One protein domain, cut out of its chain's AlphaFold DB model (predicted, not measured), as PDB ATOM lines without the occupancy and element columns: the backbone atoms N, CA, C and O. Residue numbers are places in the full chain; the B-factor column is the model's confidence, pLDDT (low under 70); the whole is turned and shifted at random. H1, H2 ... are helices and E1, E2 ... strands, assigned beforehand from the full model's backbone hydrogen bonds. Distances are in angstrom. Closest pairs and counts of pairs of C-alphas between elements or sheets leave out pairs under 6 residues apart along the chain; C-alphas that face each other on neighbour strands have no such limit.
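This is residues 4 to 70 of the 87 residues of an uncharacterized protein of uncultured archaeon MedDCM-OCT-S04-C140 (UniProt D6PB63). H1 packs on a small parallel two-strand sheet, E1 and E2, and H2 runs loosely alongside H1, with E3 folded back beside H2 and near E2. The printed part has 67 residues, in the order E1 H1 E2 H2 E3, class mixed. It is compact, radius of gyration of the C-alphas 11.7 A, but elongated, spanning 36 by 20 by 19 A.

E1, residues 4 to 6, begins at C-alpha 4 (154.408, 168.830, 225.428). H1 is residues 13 to 24, 16.1 A; E2 is 30 to 36, 19.8 A; H2 is 47 to 60, 19.7 A. E3, 64 to 70, 18.0 A, ends at C-alpha 70 (165.121, 184.519, 222.413).

E1 and E2 are parallel at 3 degrees; N 4 and O 30 are 2.9 A apart, within hydrogen-bond range. E1, H1 and E2 form a strand-helix-strand unit, two parallel strands joined through a helix, with a right-handed crossover. The closest C-alphas of H1 and E2, Phe 17 and Leu 33, are 7.0 A apart. H1, with residues 14 to 18 alone, only just touches H2, with 3 pairs of C-alphas within 8 A, closest Val 14 and Val 54 at 6.9 A; they run the same way at a shallow tilt of 22 degrees. In H1 and H2 every O i to N i+4 pair is within hydrogen-bond range. E3 pairs with no named strand; its closest C-alpha pair with H2, Leu 65 and Met 59, is 6.7 A apart.

The farthest C-alphas, Pro 27 and Gly 44, are 36.2 A apart. The printed part has no cut and no long link. Residues 41 to 45 are under pLDDT 70.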
ATOM      1  N   LEU A   4     154.408 168.373 224.037       97.56
ATOM      2  CA  LEU A   4     154.408 168.830 225.428       97.56
ATOM      3  C   LEU A   4     154.839 170.296 225.487       97.56
ATOM      4  O   LEU A   4     155.838 170.671 224.891       97.56
ATOM      5  N   PHE A   5     154.116 171.126 226.229       97.44
ATOM      6  CA  PHE A   5     154.521 172.507 226.484       97.44
ATOM      7  C   PHE A   5     154.561 172.766 227.985       97.44
ATOM      8  O   PHE A   5     153.625 172.405 228.701       97.44
ATOM      9  N   GLN A   6     155.640 173.389 228.447       95.75
ATOM     10  CA  GLN A   6     155.784 173.838 229.823       95.75
ATOM     11  C   GLN A   6     156.042 175.344 229.869       95.75
ATOM     12  O   GLN A   6     157.068 175.819 229.388       95.75
ATOM     13  N   ASP A   7     155.146 176.056 230.548       92.75
ATOM     14  CA  ASP A   7     155.321 177.437 231.000       92.75
ATOM     15  C   ASP A   7     154.953 177.505 232.488       92.75
ATOM     16  O   ASP A   7     153.801 177.710 232.873       92.75
ATOM     17  N   VAL A   8     155.936 177.222 233.342       85.31
ATOM     18  CA  VAL A   8     155.790 177.256 234.804       85.31
ATOM     19  C   VAL A   8     156.851 178.178 235.379       85.31
ATOM     20  O   VAL A   8     157.987 178.168 234.932       85.31
ATOM     21  N   ALA A   9     156.508 178.971 236.392       79.44
ATOM     22  CA  ALA A   9     157.435 179.903 237.038       79.44
ATOM     23  C   ALA A   9     157.872 179.372 238.415       79.44
ATOM     24  O   ALA A   9     157.489 179.908 239.453       79.44
ATOM     25  N   GLN A  10     158.623 178.268 238.433       82.38
ATOM     26  CA  GLN A  10     159.123 177.631 239.659       82.38
ATOM     27  C   GLN A  10     160.601 177.257 239.501       82.38
ATOM     28  O   GLN A  10     161.033 176.987 238.393       82.38
ATOM     29  N   ALA A  11     161.378 177.203 240.583       84.06
ATOM     30  CA  ALA A  11     162.745 176.677 240.531       84.06
ATOM     31  C   ALA A  11     162.790 175.203 240.078       84.06
ATOM     32  O   ALA A  11     161.994 174.385 240.550       84.06
ATOM     33  N   GLY A  12     163.762 174.861 239.225       89.25
ATOM     34  CA  GLY A  12     163.935 173.504 238.699       89.25
ATOM     35  C   GLY A  12     163.033 173.204 237.502       89.25
ATOM     36  O   GLY A  12     162.617 172.058 237.325       89.25
ATOM     37  N   GLN A  13     162.715 174.215 236.683       91.88
ATOM     38  CA  GLN A  13     161.848 174.060 235.505       91.88
ATOM     39  C   GLN A  13     162.398 173.009 234.549       91.88
ATOM     40  O   GLN A  13     161.634 172.223 233.992       91.88
ATOM     41  N   VAL A  14     163.720 172.994 234.382       93.38
ATOM     42  CA  VAL A  14     164.429 172.096 233.465       93.38
ATOM     43  C   VAL A  14     164.256 170.636 233.890       93.38
ATOM     44  O   VAL A  14     163.886 169.795 233.073       93.38
ATOM     45  N   ASP A  15     164.433 170.336 235.178       94.62
ATOM     46  CA  ASP A  15     164.287 168.974 235.704       94.62
ATOM     47  C   ASP A  15     162.838 168.480 235.618       94.62
ATOM     48  O   ASP A  15     162.585 167.320 235.283       94.62
ATOM     49  N   ILE A  16     161.874 169.357 235.920       94.94
ATOM     50  CA  ILE A  16     160.443 169.046 235.801       94.94
ATOM     51  C   ILE A  16     160.099 168.740 234.341       94.94
ATOM     52  O   ILE A  16     159.445 167.729 234.071       94.94
ATOM     53  N   PHE A  17     160.591 169.562 233.414       96.75
ATOM     54  CA  PHE A  17     160.363 169.407 231.984       96.75
ATOM     55  C   PHE A  17     160.918 168.083 231.465       96.75
ATOM     56  O   PHE A  17     160.184 167.309 230.853       96.75
ATOM     57  N   ILE A  18     162.182 167.775 231.776       97.25
ATOM     58  CA  ILE A  18     162.834 166.526 231.362       97.25
ATOM     59  C   ILE A  18     162.039 165.316 231.862       97.25
ATOM     60  O   ILE A  18     161.699 164.438 231.067       97.25
ATOM     61  N   ARG A  19     161.648 165.299 233.142       97.19
ATOM     62  CA  ARG A  19     160.843 164.206 233.716       97.19
ATOM     63  C   ARG A  19     159.467 164.084 233.067       97.19
ATOM     64  O   ARG A  19     158.948 162.975 232.917       97.19
ATOM     65  N   ALA A  20     158.847 165.205 232.702       96.88
ATOM     66  CA  ALA A  20     157.564 165.199 232.013       96.88
ATOM     67  C   ALA A  20     157.702 164.618 230.594       96.88
ATOM     68  O   ALA A  20     156.908 163.760 230.201       96.88
ATOM     69  N   CYS A  21     158.747 165.002 229.859       97.56
ATOM     70  CA  CYS A  21     159.055 164.453 228.542       97.56
ATOM     71  C   CYS A  21     159.394 162.953 228.600       97.56
ATOM     72  O   CYS A  21     158.877 162.168 227.800       97.56
ATOM     73  N   GLU A  22     160.172 162.517 229.593       96.69
ATOM     74  CA  GLU A  22     160.499 161.101 229.801       96.69
ATOM     75  C   GLU A  22     159.233 160.266 230.005       96.69
ATOM     76  O   GLU A  22     159.086 159.190 229.418       96.69
ATOM     77  N   ARG A  23     158.296 160.785 230.806       97.31
ATOM     78  CA  ARG A  23     157.089 160.064 231.208       97.31
ATOM     79  C   ARG A  23     155.967 160.094 230.171       97.31
ATOM     80  O   ARG A  23     155.194 159.139 230.110       97.31
ATOM     81  N   PHE A  24     155.831 161.176 229.404       97.25
ATOM     82  CA  PHE A  24     154.618 161.424 228.610       97.25
ATOM     83  C   PHE A  24     154.855 161.669 227.117       97.25
ATOM     84  O   PHE A  24     153.921 161.474 226.326       97.25
ATOM     85  N   LEU A  25     156.053 162.094 226.709       97.69
ATOM     86  CA  LEU A  25     156.340 162.405 225.310       97.69
ATOM     87  C   LEU A  25     156.630 161.118 224.535       97.69
ATOM     88  O   LEU A  25     157.449 160.289 224.949       97.69
ATOM     89  N   MET A  26     155.927 160.931 223.420       97.31
ATOM     90  CA  MET A  26     156.150 159.786 222.536       97.31
ATOM     91  C   MET A  26     157.444 159.980 221.737       97.31
ATOM     92  O   MET A  26     157.886 161.121 221.584       97.31
ATOM     93  N   PRO A  27     158.073 158.897 221.248       96.94
ATOM     94  CA  PRO A  27     159.154 159.017 220.271       96.94
ATOM     95  C   PRO A  27     158.714 159.894 219.091       96.94
ATOM     96  O   PRO A  27     157.546 159.845 218.705       96.94
ATOM     97  N   ASP A  28     159.627 160.700 218.545       97.12
ATOM     98  CA  ASP A  28     159.366 161.724 217.510       97.12
ATOM     99  C   ASP A  28     158.480 162.908 217.971       97.12
ATOM    100  O   ASP A  28     158.170 163.814 217.194       97.12
ATOM    101  N   GLY A  29     158.069 162.922 219.244       97.62
ATOM    102  CA  GLY A  29     157.249 163.978 219.829       97.62
ATOM    103  C   GLY A  29     158.026 165.274 220.068       97.62
ATOM    104  O   GLY A  29     159.220 165.253 220.376       97.62
ATOM    105  N   LEU A  30     157.320 166.401 219.968       98.12
ATOM    106  CA  LEU A  30     157.865 167.753 220.127       98.12
ATOM    107  C   LEU A  30     157.654 168.271 221.554       98.12
ATOM    108  O   LEU A  30     156.561 168.156 222.098       98.12
ATOM    109  N   ALA A  31     158.645 168.906 222.164       98.00
ATOM    110  CA  ALA A  31     158.461 169.553 223.453       98.00
ATOM    111  C   ALA A  31     159.027 170.966 223.496       98.00
ATOM    112  O   ALA A  31     160.076 171.256 222.931       98.00
ATOM    113  N   LEU A  32     158.296 171.846 224.172       98.00
ATOM    114  CA  LEU A  32     158.584 173.264 224.269       98.00
ATOM    115  C   LEU A  32     158.739 173.651 225.742       98.00
ATOM    116  O   LEU A  32     157.829 173.430 226.546       98.00
ATOM    117  N   LEU A  33     159.878 174.246 226.081       96.50
ATOM    118  CA  LEU A  33     160.187 174.751 227.415       96.50
ATOM    119  C   LEU A  33     160.300 176.273 227.365       96.50
ATOM    120  O   LEU A  33     161.266 176.796 226.812       96.50
ATOM    121  N   SER A  34     159.337 176.975 227.964       94.31
ATOM    122  CA  SER A  34     159.448 178.412 228.230       94.31
ATOM    123  C   SER A  34     160.225 178.614 229.529       94.31
ATOM    124  O   SER A  34     159.691 178.375 230.613       94.31
ATOM    125  N   LEU A  35     161.503 178.989 229.425       92.19
ATOM    126  CA  LEU A  35     162.381 179.186 230.574       92.19
ATOM    127  C   LEU A  35     162.431 180.660 230.978       92.19
ATOM    128  O   LEU A  35     162.796 181.523 230.178       92.19
ATOM    129  N   LYS A  36     162.164 180.919 232.260       88.81
ATOM    130  CA  LYS A  36     162.266 182.250 232.881       88.81
ATOM    131  C   LYS A  36     163.562 182.326 233.678       88.81
ATOM    132  O   LYS A  36     163.640 181.717 234.747       88.81
ATOM    133  N   ALA A  37     164.568 183.067 233.206       82.19
ATOM    134  CA  ALA A  37     165.899 183.068 233.827       82.19
ATOM    135  C   ALA A  37     165.863 183.449 235.320       82.19
ATOM    136  O   ALA A  37     166.566 182.856 236.134       82.19
ATOM    137  N   ALA A  38     164.963 184.363 235.702       75.38
ATOM    138  CA  ALA A  38     164.773 184.804 237.086       75.38
ATOM    139  C   ALA A  38     164.293 183.704 238.057       75.38
ATOM    140  O   ALA A  38     164.388 183.875 239.271       75.38
ATOM    141  N   SER A  39     163.740 182.598 237.549       73.31
ATOM    142  CA  SER A  39     163.249 181.485 238.375       73.31
ATOM    143  C   SER A  39     164.311 180.416 238.644       73.31
ATOM    144  O   SER A  39     164.114 179.575 239.522       73.31
ATOM    145  N   GLU A  40     165.423 180.431 237.909       76.81
ATOM    146  CA  GLU A  40     166.527 179.489 238.085       76.81
ATOM    147  C   GLU A  40     167.593 180.042 239.040       76.81
ATOM    148  O   GLU A  40     167.716 181.248 239.262       76.81
ATOM    149  N   ARG A  41     168.377 179.149 239.661       65.81
ATOM    150  CA  ARG A  41     169.452 179.580 240.569       65.81
ATOM    151  C   ARG A  41     170.562 180.252 239.771       65.81
ATOM    152  O   ARG A  41     171.343 179.586 239.100       65.81
ATOM    153  N   TRP A  42     170.668 181.567 239.912       62.75
ATOM    154  CA  TRP A  42     171.765 182.332 239.337       62.75
ATOM    155  C   TRP A  42     173.099 181.931 239.983       62.75
ATOM    156  O   TRP A  42     173.298 182.096 241.187       62.75
ATOM    157  N   THR A  43     174.022 181.404 239.178       65.81
ATOM    158  CA  THR A  43     175.379 181.019 239.606       65.81
ATOM    159  C   THR A  43     176.382 182.176 239.543       65.81
ATOM    160  O   THR A  43     177.544 181.995 239.891       65.81
ATOM    161  N   GLY A  44     175.953 183.371 239.115       62.50
ATOM    162  CA  GLY A  44     176.816 184.541 238.909       62.50
ATOM    163  C   GLY A  44     177.477 184.616 237.525       62.50
ATOM    164  O   GLY A  44     178.034 185.655 237.188       62.50
ATOM    165  N   GLU A  45     177.364 183.574 236.694       68.50
ATOM    166  CA  GLU A  45     177.996 183.491 235.359       68.50
ATOM    167  C   GLU A  45     177.161 184.127 234.223       68.50
ATOM    168  O   GLU A  45     177.566 184.132 233.063       68.50
ATOM    169  N   GLY A  46     176.008 184.711 234.564       78.38
ATOM    170  CA  GLY A  46     175.110 185.405 233.632       78.38
ATOM    171  C   GLY A  46     174.122 184.485 232.903       78.38
ATOM    172  O   GLY A  46     174.161 183.262 233.027       78.38
ATOM    173  N   GLU A  47     173.203 185.085 232.149       79.94
ATOM    174  CA  GLU A  47     172.101 184.369 231.484       79.94
ATOM    175  C   GLU A  47     172.576 183.471 230.339       79.94
ATOM    176  O   GLU A  47     172.063 182.369 230.166       79.94
ATOM    177  N   SER A  48     173.612 183.879 229.604       82.69
ATOM    178  CA  SER A  48     174.191 183.052 228.539       82.69
ATOM    179  C   SER A  48     174.716 181.714 229.068       82.69
ATOM    180  O   SER A  48     174.520 180.683 228.428       82.69
ATOM    181  N   ALA A  49     175.347 181.711 230.249       85.94
ATOM    182  CA  ALA A  49     175.823 180.490 230.894       85.94
ATOM    183  C   ALA A  49     174.657 179.612 231.374       85.94
ATOM    184  O   ALA A  49     174.698 178.392 231.210       85.94
ATOM    185  N   LEU A  50     173.590 180.231 231.900       87.25
ATOM    186  CA  LEU A  50     172.359 179.531 232.268       87.25
ATOM    187  C   LEU A  50     171.748 178.818 231.054       87.25
ATOM    188  O   LEU A  50     171.514 177.613 231.114       87.25
ATOM    189  N   PHE A  51     171.529 179.535 229.949       89.19
ATOM    190  CA  PHE A  51     170.918 178.967 228.747       89.19
ATOM    191  C   PHE A  51     171.770 177.848 228.140       89.19
ATOM    192  O   PHE A  51     171.239 176.776 227.865       89.19
ATOM    193  N   ALA A  52     173.092 178.027 228.044       91.06
ATOM    194  CA  ALA A  52     173.997 176.965 227.596       91.06
ATOM    195  C   ALA A  52     173.949 175.725 228.512       91.06
ATOM    196  O   ALA A  52     174.020 174.584 228.047       91.06
ATOM    197  N   GLY A  53     173.794 175.931 229.825       92.75
ATOM    198  CA  GLY A  53     173.582 174.857 230.793       92.75
ATOM    199  C   GLY A  53     172.291 174.078 230.536       92.75
ATOM    200  O   GLY A  53     172.307 172.847 230.568       92.75
ATOM    201  N   VAL A  54     171.196 174.779 230.223       93.94
ATOM    202  CA  VAL A  54     169.902 174.164 229.880       93.94
ATOM    203  C   VAL A  54     169.987 173.372 228.579       93.94
ATOM    204  O   VAL A  54     169.579 172.212 228.557       93.94
ATOM    205  N   GLU A  55     170.584 173.931 227.526       95.31
ATOM    206  CA  GLU A  55     170.807 173.216 226.261       95.31
ATOM    207  C   GLU A  55     171.622 171.935 226.490       95.31
ATOM    208  O   GLU A  55     171.249 170.855 226.029       95.31
ATOM    209  N   SER A  56     172.695 172.023 227.287       95.75
ATOM    210  CA  SER A  56     173.498 170.858 227.667       95.75
ATOM    211  C   SER A  56     172.686 169.810 228.430       95.75
ATOM    212  O   SER A  56     172.863 168.617 228.183       95.75
ATOM    213  N   ALA A  57     171.810 170.223 229.350       96.19
ATOM    214  CA  ALA A  57     170.964 169.314 230.117       96.19
ATOM    215  C   ALA A  57     169.948 168.584 229.223       96.19
ATOM    216  O   ALA A  57     169.814 167.366 229.333       96.19
ATOM    217  N   LEU A  58     169.296 169.299 228.301       97.06
ATOM    218  CA  LEU A  58     168.340 168.731 227.345       97.06
ATOM    219  C   LEU A  58     169.010 167.705 226.419       97.06
ATOM    220  O   LEU A  58     168.520 166.584 226.287       97.06
ATOM    221  N   MET A  59     170.179 168.040 225.863       96.69
ATOM    222  CA  MET A  59     170.945 167.114 225.020       96.69
ATOM    223  C   MET A  59     171.451 165.893 225.801       96.69
ATOM    224  O   MET A  59     171.379 164.767 225.313       96.69
ATOM    225  N   LYS A  60     171.927 166.076 227.043       97.50
ATOM    226  CA  LYS A  60     172.349 164.961 227.916       97.50
ATOM    227  C   LYS A  60     171.195 164.037 228.296       97.50
ATOM    228  O   LYS A  60     171.425 162.848 228.490       97.50
ATOM    229  N   ALA A  61     169.979 164.572 228.394       97.00
ATOM    230  CA  ALA A  61     168.766 163.789 228.603       97.00
ATOM    231  C   ALA A  61     168.298 163.046 227.333       97.00
ATOM    232  O   ALA A  61     167.319 162.307 227.385       97.00
ATOM    233  N   GLY A  62     169.013 163.198 226.212       97.31
ATOM    234  CA  GLY A  62     168.765 162.467 224.974       97.31
ATOM    235  C   GLY A  62     167.721 163.110 224.070       97.31
ATOM    236  O   GLY A  62     167.134 162.399 223.262       97.31
ATOM    237  N   TYR A  63     167.462 164.413 224.208       98.00
ATOM    238  CA  TYR A  63     166.600 165.155 223.289       98.00
ATOM    239  C   TYR A  63     167.424 165.899 222.239       98.00
ATOM    240  O   TYR A  63     168.494 166.433 222.538       98.00
ATOM    241  N   ASP A  64     166.879 165.988 221.032       97.69
ATOM    242  CA  ASP A  64     167.442 166.800 219.961       97.69
ATOM    243  C   ASP A  64     166.962 168.242 220.136       97.69
ATOM    244  O   ASP A  64     165.758 168.500 220.128       97.69
ATOM    245  N   LEU A  65     167.884 169.189 220.319       97.50
ATOM    246  CA  LEU A  65     167.552 170.614 220.362       97.50
ATOM    247  C   LEU A  65     167.327 171.122 218.933       97.50
ATOM    248  O   LEU A  65     168.278 171.207 218.158       97.50
ATOM    249  N   GLU A  66     166.085 171.462 218.594       97.12
ATOM    250  CA  GLU A  66     165.738 171.997 217.273       97.12
ATOM    251  C   GLU A  66     165.949 173.509 217.221       97.12
ATOM    252  O   GLU A  66     166.570 174.011 216.285       97.12
ATOM    253  N   GLU A  67     165.470 174.236 218.237       95.50
ATOM    254  CA  GLU A  67     165.555 175.699 218.290       95.50
ATOM    255  C   GLU A  67     165.728 176.230 219.724       95.50
ATOM    256  O   GLU A  67     165.241 175.652 220.698       95.50
ATOM    257  N   SER A  68     166.403 177.378 219.838       94.50
ATOM    258  CA  SER A  68     166.601 178.152 221.071       94.50
ATOM    259  C   SER A  68     166.260 179.615 220.779       94.50
ATOM    260  O   SER A  68     167.078 180.384 220.269       94.50
ATOM    261  N   ILE A  69     165.010 179.990 221.039       93.25
ATOM    262  CA  ILE A  69     164.415 181.251 220.589       93.25
ATOM    263  C   ILE A  69     164.456 182.266 221.728       93.25
ATOM    264  O   ILE A  69     163.884 182.050 222.798       93.25
ATOM    265  N   GLU A  70     165.123 183.390 221.487       89.12
ATOM    266  CA  GLU A  70     165.121 184.519 222.413       89.12
ATOM    267  C   GLU A  70     163.808 185.294 222.308       89.12
ATOM    268  O   GLU A  70     163.405 185.668 221.206       89.12
TER     269      GLU A  70